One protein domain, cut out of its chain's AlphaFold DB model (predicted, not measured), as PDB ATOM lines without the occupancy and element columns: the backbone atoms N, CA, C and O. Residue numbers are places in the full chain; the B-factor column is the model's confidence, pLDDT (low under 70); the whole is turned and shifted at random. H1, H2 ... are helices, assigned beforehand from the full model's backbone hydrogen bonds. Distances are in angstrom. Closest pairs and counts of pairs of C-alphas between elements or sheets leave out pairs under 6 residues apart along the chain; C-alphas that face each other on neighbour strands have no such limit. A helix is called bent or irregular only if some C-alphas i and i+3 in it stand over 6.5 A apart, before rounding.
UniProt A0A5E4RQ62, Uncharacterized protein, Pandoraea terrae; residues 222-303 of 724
ATOM      1  N   CYS A 222      35.667 -31.172   8.110       65.00
ATOM      2  CA  CYS A 222      35.336 -29.767   7.844       65.00
ATOM      3  C   CYS A 222      35.531 -28.837   9.058       65.00
ATOM      4  O   CYS A 222      35.634 -27.625   8.880       65.00
ATOM      5  N   ARG A 223      35.533 -29.375  10.290       65.81
ATOM      6  CA  ARG A 223      35.786 -28.642  11.549       65.81
ATOM      7  C   ARG A 223      36.375 -29.575  12.610       65.81
ATOM      8  O   ARG A 223      35.958 -30.733  12.643       65.81
ATOM      9  N   PRO A 224      37.251 -29.094  13.509       60.25
ATOM     10  CA  PRO A 224      37.763 -29.934  14.577       60.25
ATOM     11  C   PRO A 224      36.679 -30.255  15.595       60.25
ATOM     12  O   PRO A 224      36.194 -29.397  16.327       60.25
ATOM     13  N   GLN A 225      36.263 -31.517  15.589       64.81
ATOM     14  CA  GLN A 225      35.437 -32.109  16.629       64.81
ATOM     15  C   GLN A 225      36.370 -32.851  17.581       64.81
ATOM     16  O   GLN A 225      37.069 -33.780  17.170       64.81
ATOM     17  N   ILE A 226      36.403 -32.414  18.842       60.88
ATOM     18  CA  ILE A 226      37.283 -32.974  19.880       60.88
ATOM     19  C   ILE A 226      37.017 -34.477  20.069       60.88
ATOM     20  O   ILE A 226      37.954 -35.248  20.260       60.88
ATOM     21  N   ASP A 227      35.767 -34.904  19.882       64.38
ATOM     22  CA  ASP A 227      35.315 -36.282  20.094       64.38
ATOM     23  C   ASP A 227      35.893 -37.302  19.090       64.38
ATOM     24  O   ASP A 227      35.710 -38.503  19.265       64.38
ATOM     25  N   ASN A 228      36.601 -36.858  18.036       76.44
ATOM     26  CA  ASN A 228      37.115 -37.738  16.976       76.44
ATOM     27  C   ASN A 228      38.633 -37.617  16.711       76.44
ATOM     28  O   ASN A 228      39.132 -38.048  15.667       76.44
ATOM     29  N   ILE A 229      39.391 -37.029  17.644       81.31
ATOM     30  CA  ILE A 229      40.837 -36.785  17.488       81.31
ATOM     31  C   ILE A 229      41.634 -38.093  17.312       81.31
ATOM     32  O   ILE A 229      42.580 -38.148  16.520       81.31
ATOM     33  N   GLU A 230      41.244 -39.171  17.994       84.62
ATOM     34  CA  GLU A 230      41.932 -40.459  17.876       84.62
ATOM     35  C   GLU A 230      41.837 -41.032  16.453       84.62
ATOM     36  O   GLU A 230      42.852 -41.424  15.869       84.62
ATOM     37  N   ASN A 231      40.638 -41.053  15.860       86.81
ATOM     38  CA  ASN A 231      40.481 -41.569  14.502       86.81
ATOM     39  C   ASN A 231      41.192 -40.666  13.495       86.81
ATOM     40  O   ASN A 231      41.879 -41.189  12.621       86.81
ATOM     41  N   LEU A 232      41.118 -39.343  13.663       87.44
ATOM     42  CA  LEU A 232      41.823 -38.396  12.801       87.44
ATOM     43  C   LEU A 232      43.338 -38.653  12.795       87.44
ATOM     44  O   LEU A 232      43.935 -38.812  11.732       87.44
ATOM     45  N   THR A 233      43.977 -38.725  13.967       88.94
ATOM     46  CA  THR A 233      45.433 -38.952  14.048       88.94
ATOM     47  C   THR A 233      45.837 -40.312  13.476       88.94
ATOM     48  O   THR A 233      46.856 -40.417  12.788       88.94
ATOM     49  N   ARG A 234      45.013 -41.348  13.685       89.88
ATOM     50  CA  ARG A 234      45.206 -42.676  13.088       89.88
ATOM     51  C   ARG A 234      45.087 -42.640  11.563       89.88
ATOM     52  O   ARG A 234      45.904 -43.260  10.878       89.88
ATOM     53  N   GLU A 235      44.101 -41.922  11.032       90.75
ATOM     54  CA  GLU A 235      43.872 -41.771   9.595       90.75
ATOM     55  C   GLU A 235      44.998 -40.985   8.922       90.75
ATOM     56  O   GLU A 235      45.527 -41.463   7.921       90.75
ATOM     57  N   ILE A 236      45.441 -39.865   9.505       91.19
ATOM     58  CA  ILE A 236      46.585 -39.085   9.005       91.19
ATOM     59  C   ILE A 236      47.851 -39.951   8.978       91.19
ATOM     60  O   ILE A 236      48.551 -40.005   7.966       91.19
ATOM     61  N   ALA A 237      48.128 -40.694  10.053       90.38
ATOM     62  CA  ALA A 237      49.300 -41.563  10.121       90.38
ATOM     63  C   ALA A 237      49.252 -42.712   9.100       90.38
ATOM     64  O   ALA A 237      50.267 -43.039   8.480       90.38
ATOM     65  N   SER A 238      48.084 -43.340   8.929       90.56
ATOM     66  CA  SER A 238      47.874 -44.410   7.948       90.56
ATOM     67  C   SER A 238      48.019 -43.895   6.516       90.56
ATOM     68  O   SER A 238      48.745 -44.487   5.716       90.56
ATOM     69  N   PHE A 239      47.393 -42.756   6.219       92.81
ATOM     70  CA  PHE A 239      47.444 -42.106   4.918       92.81
ATOM     71  C   PHE A 239      48.865 -41.671   4.552       92.81
ATOM     72  O   PHE A 239      49.351 -42.048   3.488       92.81
ATOM     73  N   GLY A 240      49.572 -40.980   5.451       90.44
ATOM     74  CA  GLY A 240      50.962 -40.577   5.231       90.44
ATOM     75  C   GLY A 240      51.877 -41.769   4.936       90.44
ATOM     76  O   GLY A 240      52.622 -41.758   3.957       90.44
ATOM     77  N   ARG A 241      51.776 -42.861   5.712       91.12
ATOM     78  CA  ARG A 241      52.533 -44.097   5.422       91.12
ATOM     79  C   ARG A 241      52.197 -44.673   4.047       91.12
ATOM     80  O   ARG A 241      53.107 -45.062   3.319       91.12
ATOM     81  N   ALA A 242      50.916 -44.718   3.682       89.75
ATOM     82  CA  ALA A 242      50.490 -45.211   2.376       89.75
ATOM     83  C   ALA A 242      51.048 -44.355   1.225       89.75
ATOM     84  O   ALA A 242      51.461 -44.907   0.208       89.75
ATOM     85  N   VAL A 243      51.126 -43.033   1.398       89.94
ATOM     86  CA  VAL A 243      51.732 -42.111   0.423       89.94
ATOM     87  C   VAL A 243      53.224 -42.391   0.235       89.94
ATOM     88  O   VAL A 243      53.669 -42.542  -0.902       89.94
ATOM     89  N   VAL A 244      53.993 -42.517   1.323       90.12
ATOM     90  CA  VAL A 244      55.435 -42.832   1.246       90.12
ATOM     91  C   VAL A 244      55.660 -44.161   0.542       90.12
ATOM     92  O   VAL A 244      56.428 -44.229  -0.413       90.12
ATOM     93  N   MET A 245      54.926 -45.199   0.948       88.12
ATOM     94  CA  MET A 245      55.014 -46.505   0.306       88.12
ATOM     95  C   MET A 245      54.706 -46.399  -1.198       88.12
ATOM     96  O   MET A 245      55.436 -46.968  -2.010       88.12
ATOM     97  N   LEU A 246      53.661 -45.664  -1.596       88.00
ATOM     98  CA  LEU A 246      53.274 -45.513  -3.003       88.00
ATOM     99  C   LEU A 246      54.362 -44.808  -3.818       88.00
ATOM    100  O   LEU A 246      54.655 -45.245  -4.927       88.00
ATOM    101  N   ARG A 247      54.984 -43.766  -3.257       86.75
ATOM    102  CA  ARG A 247      56.111 -43.059  -3.882       86.75
ATOM    103  C   ARG A 247      57.317 -43.976  -4.075       86.75
ATOM    104  O   ARG A 247      57.884 -44.000  -5.163       86.75
ATOM    105  N   GLU A 248      57.669 -44.766  -3.061       85.88
ATOM    106  CA  GLU A 248      58.747 -45.756  -3.179       85.88
ATOM    107  C   GLU A 248      58.460 -46.796  -4.271       85.88
ATOM    108  O   GLU A 248      59.359 -47.155  -5.030       85.88
ATOM    109  N   ASP A 249      57.216 -47.271  -4.378       83.50
ATOM    110  CA  ASP A 249      56.847 -48.262  -5.394       83.50
ATOM    111  C   ASP A 249      56.821 -47.685  -6.799       83.50
ATOM    112  O   ASP A 249      57.253 -48.347  -7.739       83.50
ATOM    113  N   ALA A 250      56.335 -46.456  -6.949       82.12
ATOM    114  CA  ALA A 250      56.347 -45.786  -8.235       82.12
ATOM    115  C   ALA A 250      57.774 -45.521  -8.718       82.12
ATOM    116  O   ALA A 250      58.045 -45.695  -9.903       82.12
ATOM    117  N   LEU A 251      58.694 -45.193  -7.805       82.06
ATOM    118  CA  LEU A 251      60.115 -45.073  -8.123       82.06
ATOM    119  C   LEU A 251      60.730 -46.431  -8.496       82.06
ATOM    120  O   LEU A 251      61.461 -46.513  -9.477       82.06
ATOM    121  N   ALA A 252      60.407 -47.500  -7.762       76.88
ATOM    122  CA  ALA A 252      60.922 -48.842  -8.041       76.88
ATOM    123  C   ALA A 252      60.398 -49.444  -9.361       76.88
ATOM    124  O   ALA A 252      61.084 -50.257  -9.974       76.88
ATOM    125  N   LEU A 253      59.188 -49.072  -9.790       77.12
ATOM    126  CA  LEU A 253      58.544 -49.592 -11.002       77.12
ATOM    127  C   LEU A 253      58.537 -48.624 -12.194       77.12
ATOM    128  O   LEU A 253      58.006 -48.984 -13.247       77.12
ATOM    129  N   GLU A 254      59.080 -47.416 -12.030       77.06
ATOM    130  CA  GLU A 254      58.980 -46.313 -13.000       77.06
ATOM    131  C   GLU A 254      57.519 -45.958 -13.366       77.06
ATOM    132  O   GLU A 254      57.213 -45.501 -14.471       77.06
ATOM    133  N   LEU A 255      56.578 -46.168 -12.437       73.94
ATOM    134  CA  LEU A 255      55.159 -45.906 -12.678       73.94
ATOM    135  C   LEU A 255      54.857 -44.407 -12.677       73.94
ATOM    136  O   LEU A 255      55.228 -43.673 -11.763       73.94
ATOM    137  N   HIS A 256      54.060 -43.968 -13.651       66.44
ATOM    138  CA  HIS A 256      53.553 -42.591 -13.734       66.44
ATOM    139  C   HIS A 256      52.365 -42.317 -12.785       66.44
ATOM    140  O   HIS A 256      51.819 -41.217 -12.760       66.44
ATOM    141  N   THR A 257      51.924 -43.314 -12.012       61.38
ATOM    142  CA  THR A 257      50.764 -43.201 -11.113       61.38
ATOM    143  C   THR A 257      51.047 -42.407  -9.839       61.38
ATOM    144  O   THR A 257      50.106 -41.890  -9.247       61.38
ATOM    145  N   ALA A 258      52.305 -42.262  -9.403       61.75
ATOM    146  CA  ALA A 258      52.619 -41.384  -8.269       61.75
ATOM    147  C   ALA A 258      52.573 -39.901  -8.654       61.75
ATOM    148  O   ALA A 258      52.011 -39.101  -7.912       61.75
ATOM    149  N   THR A 259      53.073 -39.541  -9.839       65.00
ATOM    150  CA  THR A 259      53.089 -38.149 -10.315       65.00
ATOM    151  C   THR A 259      51.689 -37.587 -10.558       65.00
ATOM    152  O   THR A 259      51.474 -36.393 -10.373       65.00
ATOM    153  N   SER A 260      50.704 -38.421 -10.913       77.19
ATOM    154  CA  SER A 260      49.303 -37.981 -11.018       77.19
ATOM    155  C   SER A 260      48.616 -37.767  -9.662       77.19
ATOM    156  O   SER A 260      47.591 -37.087  -9.599       77.19
ATOM    157  N   MET A 261      49.174 -38.316  -8.577       80.44
ATOM    158  CA  MET A 261      48.613 -38.248  -7.224       80.44
ATOM    159  C   MET A 261      49.213 -37.120  -6.376       80.44
ATOM    160  O   MET A 261      48.618 -36.756  -5.363       80.44
ATOM    161  N   ASP A 262      50.341 -36.530  -6.780       83.56
ATOM    162  CA  ASP A 262      51.012 -35.478  -6.003       83.56
ATOM    163  C   ASP A 262      50.148 -34.220  -5.817       83.56
ATOM    164  O   ASP A 262      50.139 -33.653  -4.726       83.56
ATOM    165  N   GLY A 263      49.364 -33.821  -6.827       87.75
ATOM    166  CA  GLY A 263      48.406 -32.710  -6.709       87.75
ATOM    167  C   GLY A 263      47.336 -32.969  -5.635       87.75
ATOM    168  O   GLY A 263      47.276 -32.233  -4.652       87.75
ATOM    169  N   PRO A 264      46.540 -34.053  -5.751       88.38
ATOM    170  CA  PRO A 264      45.561 -34.436  -4.732       88.38
ATOM    171  C   PRO A 264      46.139 -34.642  -3.322       88.38
ATOM    172  O   PRO A 264      45.476 -34.326  -2.336       88.38
ATOM    173  N   ILE A 265      47.360 -35.177  -3.205       90.00
ATOM    174  CA  ILE A 265      48.055 -35.322  -1.914       90.00
ATOM    175  C   ILE A 265      48.421 -33.943  -1.348       90.00
ATOM    176  O   ILE A 265      48.221 -33.712  -0.156       90.00
ATOM    177  N   GLY A 266      48.903 -33.024  -2.191       89.62
ATOM    178  CA  GLY A 266      49.182 -31.635  -1.825       89.62
ATOM    179  C   GLY A 266      47.940 -30.899  -1.319       89.62
ATOM    180  O   GLY A 266      48.005 -30.256  -0.273       89.62
ATOM    181  N   ASP A 267      46.794 -31.077  -1.981       89.44
ATOM    182  CA  ASP A 267      45.510 -30.505  -1.548       89.44
ATOM    183  C   ASP A 267      45.101 -31.002  -0.151       89.44
ATOM    184  O   ASP A 267      44.649 -30.221   0.686       89.44
ATOM    185  N   VAL A 268      45.260 -32.305   0.123       91.06
ATOM    186  CA  VAL A 268      44.975 -32.875   1.452       91.06
ATOM    187  C   VAL A 268      45.956 -32.358   2.492       91.06
ATOM    188  O   VAL A 268      45.544 -32.036   3.601       91.06
ATOM    189  N   HIS A 269      47.241 -32.266   2.152       92.25
ATOM    190  CA  HIS A 269      48.247 -31.731   3.061       92.25
ATOM    191  C   HIS A 269      47.917 -30.286   3.451       92.25
ATOM    192  O   HIS A 269      47.878 -29.983   4.642       92.25
ATOM    193  N   GLN A 270      47.581 -29.430   2.481       90.00
ATOM    194  CA  GLN A 270      47.169 -28.053   2.747       90.00
ATOM    195  C   GLN A 270      45.885 -27.994   3.586       90.00
ATOM    196  O   GLN A 270      45.837 -27.270   4.575       90.00
ATOM    197  N   HIS A 271      44.883 -28.818   3.261       89.56
ATOM    198  CA  HIS A 271      43.650 -28.930   4.048       89.56
ATOM    199  C   HIS A 271      43.928 -29.300   5.512       89.56
ATOM    200  O   HIS A 271      43.346 -28.717   6.422       89.56
ATOM    201  N   LEU A 272      44.840 -30.246   5.756       89.19
ATOM    202  CA  LEU A 272      45.236 -30.636   7.110       89.19
ATOM    203  C   LEU A 272      46.007 -29.525   7.833       89.19
ATOM    204  O   LEU A 272      45.791 -29.336   9.027       89.19
ATOM    205  N   LEU A 273      46.872 -28.779   7.141       88.62
ATOM    206  CA  LEU A 273      47.558 -27.620   7.723       88.62
ATOM    207  C   LEU A 273      46.561 -26.530   8.139       88.62
ATOM    208  O   LEU A 273      46.665 -26.004   9.247       88.62
ATOM    209  N   ASP A 274      45.565 -26.249   7.297       86.12
ATOM    210  CA  ASP A 274      44.508 -25.278   7.589       86.12
ATOM    211  C   ASP A 274      43.619 -25.754   8.751       86.12
ATOM    212  O   ASP A 274      43.272 -24.976   9.642       86.12
ATOM    213  N   TYR A 275      43.298 -27.050   8.791       83.75
ATOM    214  CA  TYR A 275      42.496 -27.665   9.849       83.75
ATOM    215  C   TYR A 275      43.206 -27.672  11.213       83.75
ATOM    216  O   TYR A 275      42.569 -27.455  12.244       83.75
ATOM    217  N   LEU A 276      44.520 -27.919  11.230       83.75
ATOM    218  CA  LEU A 276      45.360 -27.978  12.437       83.75
ATOM    219  C   LEU A 276      45.939 -26.604  12.836       83.75
ATOM    220  O   LEU A 276      46.765 -26.509  13.747       83.75
ATOM    221  N   SER A 277      45.529 -25.541  12.145       77.56
ATOM    222  CA  SER A 277      46.018 -24.173  12.314       77.56
ATOM    223  C   SER A 277      45.831 -23.636  13.754       77.56
ATOM    224  O   SER A 277      44.856 -23.984  14.433       77.56
ATOM    225  N   PRO A 278      46.748 -22.772  14.253       58.47
ATOM    226  CA  PRO A 278      46.930 -22.399  15.667       58.47
ATOM    227  C   PRO A 278      45.728 -21.873  16.460       58.47
ATOM    228  O   PRO A 278      45.836 -21.775  17.682       58.47
ATOM    229  N   THR A 279      44.602 -21.548  15.832       58.97
ATOM    230  CA  THR A 279      43.391 -21.084  16.528       58.97
ATOM    231  C   THR A 279      42.709 -22.152  17.386       58.97
ATOM    232  O   THR A 279      41.855 -21.804  18.198       58.97
ATOM    233  N   GLN A 280      43.059 -23.434  17.235       64.19
ATOM    234  CA  GLN A 280      42.471 -24.523  18.018       64.19
ATOM    235  C   GLN A 280      43.559 -25.328  18.724       64.19
ATOM    236  O   GLN A 280      44.278 -26.115  18.110       64.19
ATOM    237  N   ASP A 281      43.711 -25.107  20.030       67.38
ATOM    238  CA  ASP A 281      44.709 -25.822  20.815       67.38
ATOM    239  C   ASP A 281      44.211 -27.224  21.192       67.38
ATOM    240  O   ASP A 281      43.569 -27.431  22.218       67.38
ATOM    241  N   ILE A 282      44.471 -28.198  20.318       74.50
ATOM    242  CA  ILE A 282      44.091 -29.601  20.536       74.50
ATOM    243  C   ILE A 282      45.109 -30.376  21.387       74.50
ATOM    244  O   ILE A 282      44.886 -31.553  21.669       74.50
ATOM    245  N   PHE A 283      46.225 -29.755  21.804       71.69
ATOM    246  CA  PHE A 283      47.294 -30.445  22.537       71.69
ATOM    247  C   PHE A 283      46.845 -31.157  23.814       71.69
ATOM    248  O   PHE A 283      47.295 -32.288  24.010       71.69
ATOM    249  N   PRO A 284      45.981 -30.579  24.673       76.00
ATOM    250  CA  PRO A 284      45.587 -31.238  25.918       76.00
ATOM    251  C   PRO A 284      44.868 -32.574  25.696       76.00
ATOM    252  O   PRO A 284      44.917 -33.444  26.558       76.00
ATOM    253  N   ASN A 285      44.245 -32.749  24.527       79.38
ATOM    254  CA  ASN A 285      43.433 -33.920  24.197       79.38
ATOM    255  C   ASN A 285      44.217 -35.006  23.447       79.38
ATOM    256  O   ASN A 285      43.684 -36.085  23.211       79.38
ATOM    257  N   LEU A 286      45.461 -34.721  23.045       86.19
ATOM    258  CA  LEU A 286      46.327 -35.686  22.377       86.19
ATOM    259  C   LEU A 286      47.165 -36.441  23.403       86.19
ATOM    260  O   LEU A 286      47.981 -35.836  24.110       86.19
ATOM    261  N   ASP A 287      47.056 -37.766  23.419       92.12
ATOM    262  CA  ASP A 287      48.054 -38.601  24.082       92.12
ATOM    263  C   ASP A 287      49.392 -38.584  23.308       92.12
ATOM    264  O   ASP A 287      49.516 -38.062  22.194       92.12
ATOM    265  N   ASN A 288      50.439 -39.146  23.909       93.50
ATOM    266  CA  ASN A 288      51.776 -39.155  23.317       93.50
ATOM    267  C   ASN A 288      51.856 -39.949  21.997       93.50
ATOM    268  O   ASN A 288      52.567 -39.547  21.073       93.50
ATOM    269  N   ARG A 289      51.121 -41.061  21.873       91.88
ATOM    270  CA  ARG A 289      51.109 -41.888  20.656       91.88
ATOM    271  C   ARG A 289      50.384 -41.178  19.521       91.88
ATOM    272  O   ARG A 289      50.860 -41.212  18.384       91.88
ATOM    273  N   GLN A 290      49.266 -40.528  19.824       91.81
ATOM    274  CA  GLN A 290      48.485 -39.729  18.887       91.81
ATOM    275  C   GLN A 290      49.302 -38.536  18.386       91.81
ATOM    276  O   GLN A 290      49.373 -38.314  17.179       91.81
ATOM    277  N   LEU A 291      50.002 -37.831  19.284       92.31
ATOM    278  CA  LEU A 291      50.873 -36.708  18.932       92.31
ATOM    279  C   LEU A 291      51.988 -37.123  17.957       92.31
ATOM    280  O   LEU A 291      52.183 -36.488  16.923       92.31
ATOM    281  N   ASN A 292      52.690 -38.219  18.241       92.56
ATOM    282  CA  ASN A 292      53.732 -38.739  17.353       92.56
ATOM    283  C   ASN A 292      53.168 -39.270  16.024       92.56
ATOM    284  O   ASN A 292      53.750 -39.035  14.967       92.56
ATOM    285  N   SER A 293      52.017 -39.948  16.059       90.12
ATOM    286  CA  SER A 293      51.333 -40.436  14.854       90.12
ATOM    287  C   SER A 293      50.932 -39.288  13.930       90.12
ATOM    288  O   SER A 293      51.142 -39.381  12.721       90.12
ATOM    289  N   LEU A 294      50.428 -38.193  14.503       90.81
ATOM    290  CA  LEU A 294      50.096 -36.970  13.783       90.81
ATOM    291  C   LEU A 294      51.339 -36.349  13.135       90.81
ATOM    292  O   LEU A 294      51.334 -36.121  11.930       90.81
ATOM    293  N   VAL A 295      52.411 -36.131  13.907       91.06
ATOM    294  CA  VAL A 295      53.662 -35.536  13.398       91.06
ATOM    295  C   VAL A 295      54.248 -36.377  12.262       91.06
ATOM    296  O   VAL A 295      54.479 -35.849  11.179       91.06
ATOM    297  N   LYS A 296      54.417 -37.692  12.462       90.44
ATOM    298  CA  LYS A 296      54.946 -38.593  11.422       90.44
ATOM    299  C   LYS A 296      54.042 -38.651  10.195       90.44
ATOM    300  O   LYS A 296      54.532 -38.679   9.072       90.44
ATOM    301  N   GLY A 297      52.727 -38.695  10.404       91.06
ATOM    302  CA  GLY A 297      51.755 -38.708   9.319       91.06
ATOM    303  C   GLY A 297      51.838 -37.450   8.460       91.06
ATOM    304  O   GLY A 297      51.863 -37.574   7.244       91.06
ATOM    305  N   MET A 298      51.962 -36.273   9.079       91.69
ATOM    306  CA  MET A 298      52.137 -35.005   8.364       91.69
ATOM    307  C   MET A 298      53.495 -34.914   7.654       91.69
ATOM    308  O   MET A 298      53.534 -34.547   6.484       91.69
ATOM    309  N   ASP A 299      54.587 -35.333   8.304       89.50
ATOM    310  CA  ASP A 299      55.934 -35.339   7.706       89.50
ATOM    311  C   ASP A 299      56.020 -36.227   6.453       89.50
ATOM    312  O   ASP A 299      56.750 -35.929   5.510       89.50
ATOM    313  N   HIS A 300      55.245 -37.312   6.407       88.75
ATOM    314  CA  HIS A 300      55.142 -38.169   5.228       88.75
ATOM    315  C   HIS A 300      54.413 -37.514   4.039       88.75
ATOM    316  O   HIS A 300      54.588 -37.954   2.899       88.75
ATOM    317  N   LEU A 301      53.582 -36.497   4.284       86.75
ATOM    318  CA  LEU A 301      52.837 -35.792   3.239       86.75
ATOM    319  C   LEU A 301      53.662 -34.658   2.620       86.75
ATOM    320  O   LEU A 301      53.588 -34.458   1.405       86.75
ATOM    321  N   GLY A 302      54.493 -33.979   3.414       85.31
ATOM    322  CA  GLY A 302      55.405 -32.937   2.945       85.31
ATOM    323  C   GLY A 302      56.022 -32.119   4.080       85.31
ATOM    324  O   GLY A 302      55.932 -32.478   5.252       85.31
ATOM    325  N   GLU A 303      56.653 -30.993   3.734       79.81
ATOM    326  CA  GLU A 303      57.193 -30.059   4.726       79.81
ATOM    327  C   GLU A 303      56.057 -29.430   5.543       79.81
ATOM    328  O   GLU A 303      55.285 -28.614   5.048       79.81
TER     329      GLU A 303
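AT A GLANCE: This is residues 222 to 303 of the 724 residues of an uncharacterized protein of Pandoraea terrae (UniProt A0A5E4RQ62). One long helix, H1, makes the long axis; after it the chain folds back and H2 runs beside it across a narrow gap, while H3 packs on residues 230 to 241 of H1, crossing it at 40 degrees. A loop without a named element, residues 276 to 287, joins H2 to H3 at the end where H1 begins. The printed part has 82 residues, with three named helices in the order H1, H2, H3, which hold 54 residues, and no named strand; the class is all helix. It is only just compact, close to loose, with a radius of gyration of the C-alphas of 13.9 A, and only just elongated, spanning 44 by 22 by 19 A.

HOW THE PARTS SIT: H1, residues 226 to 253, has a kink of 26 degrees near residue 233. H2, residues 262 to 275, is near H1: 9 pairs of C-alphas are within 10 A, the closest 8.1 A apart. H1 touches H3, residues 288 to 299, with residues 230 to 241 alone; their closest C-alphas, those of Ala 237 and Gly 297, are 3.8 A apart. H1 and H3 run the same way at a steep tilt of 40 degrees. H2 and H3 are close but not clearly touching, with the C-alphas of His 269 and Met 298 closest at 7.3 A. They run opposite ways at a steep tilt of 42 degrees. Each O i to N i+4 pair is within hydrogen-bond range in H2 and H3, and 22 of 24 are in H1.

IN THESE COORDINATES: H1 begins at C-alpha 226 (37.283, -32.974, 19.880) and measures 41.0 A from first to last C-alpha. It is irregular, with C-alphas 227 and 230 8.1 A apart. H2 measures 19.6 A and begins at C-alpha 262 (51.012, -35.478, -6.003). H3 measures 16.6 A and ends at C-alpha 299 (55.934, -35.339, 7.706).

THE WHOLE: The two C-alphas farthest apart, those of Glu 254 and Pro 284, are 43.8 A apart. The printed part has no cut. The link from H1 to H2 is short, with 8 residues, and the link from H2 to H3 is long, with 12. The mean pLDDT of the printed part is 82.5, and residues 222 to 227, 256 to 259 and 278 to 281 are under 70.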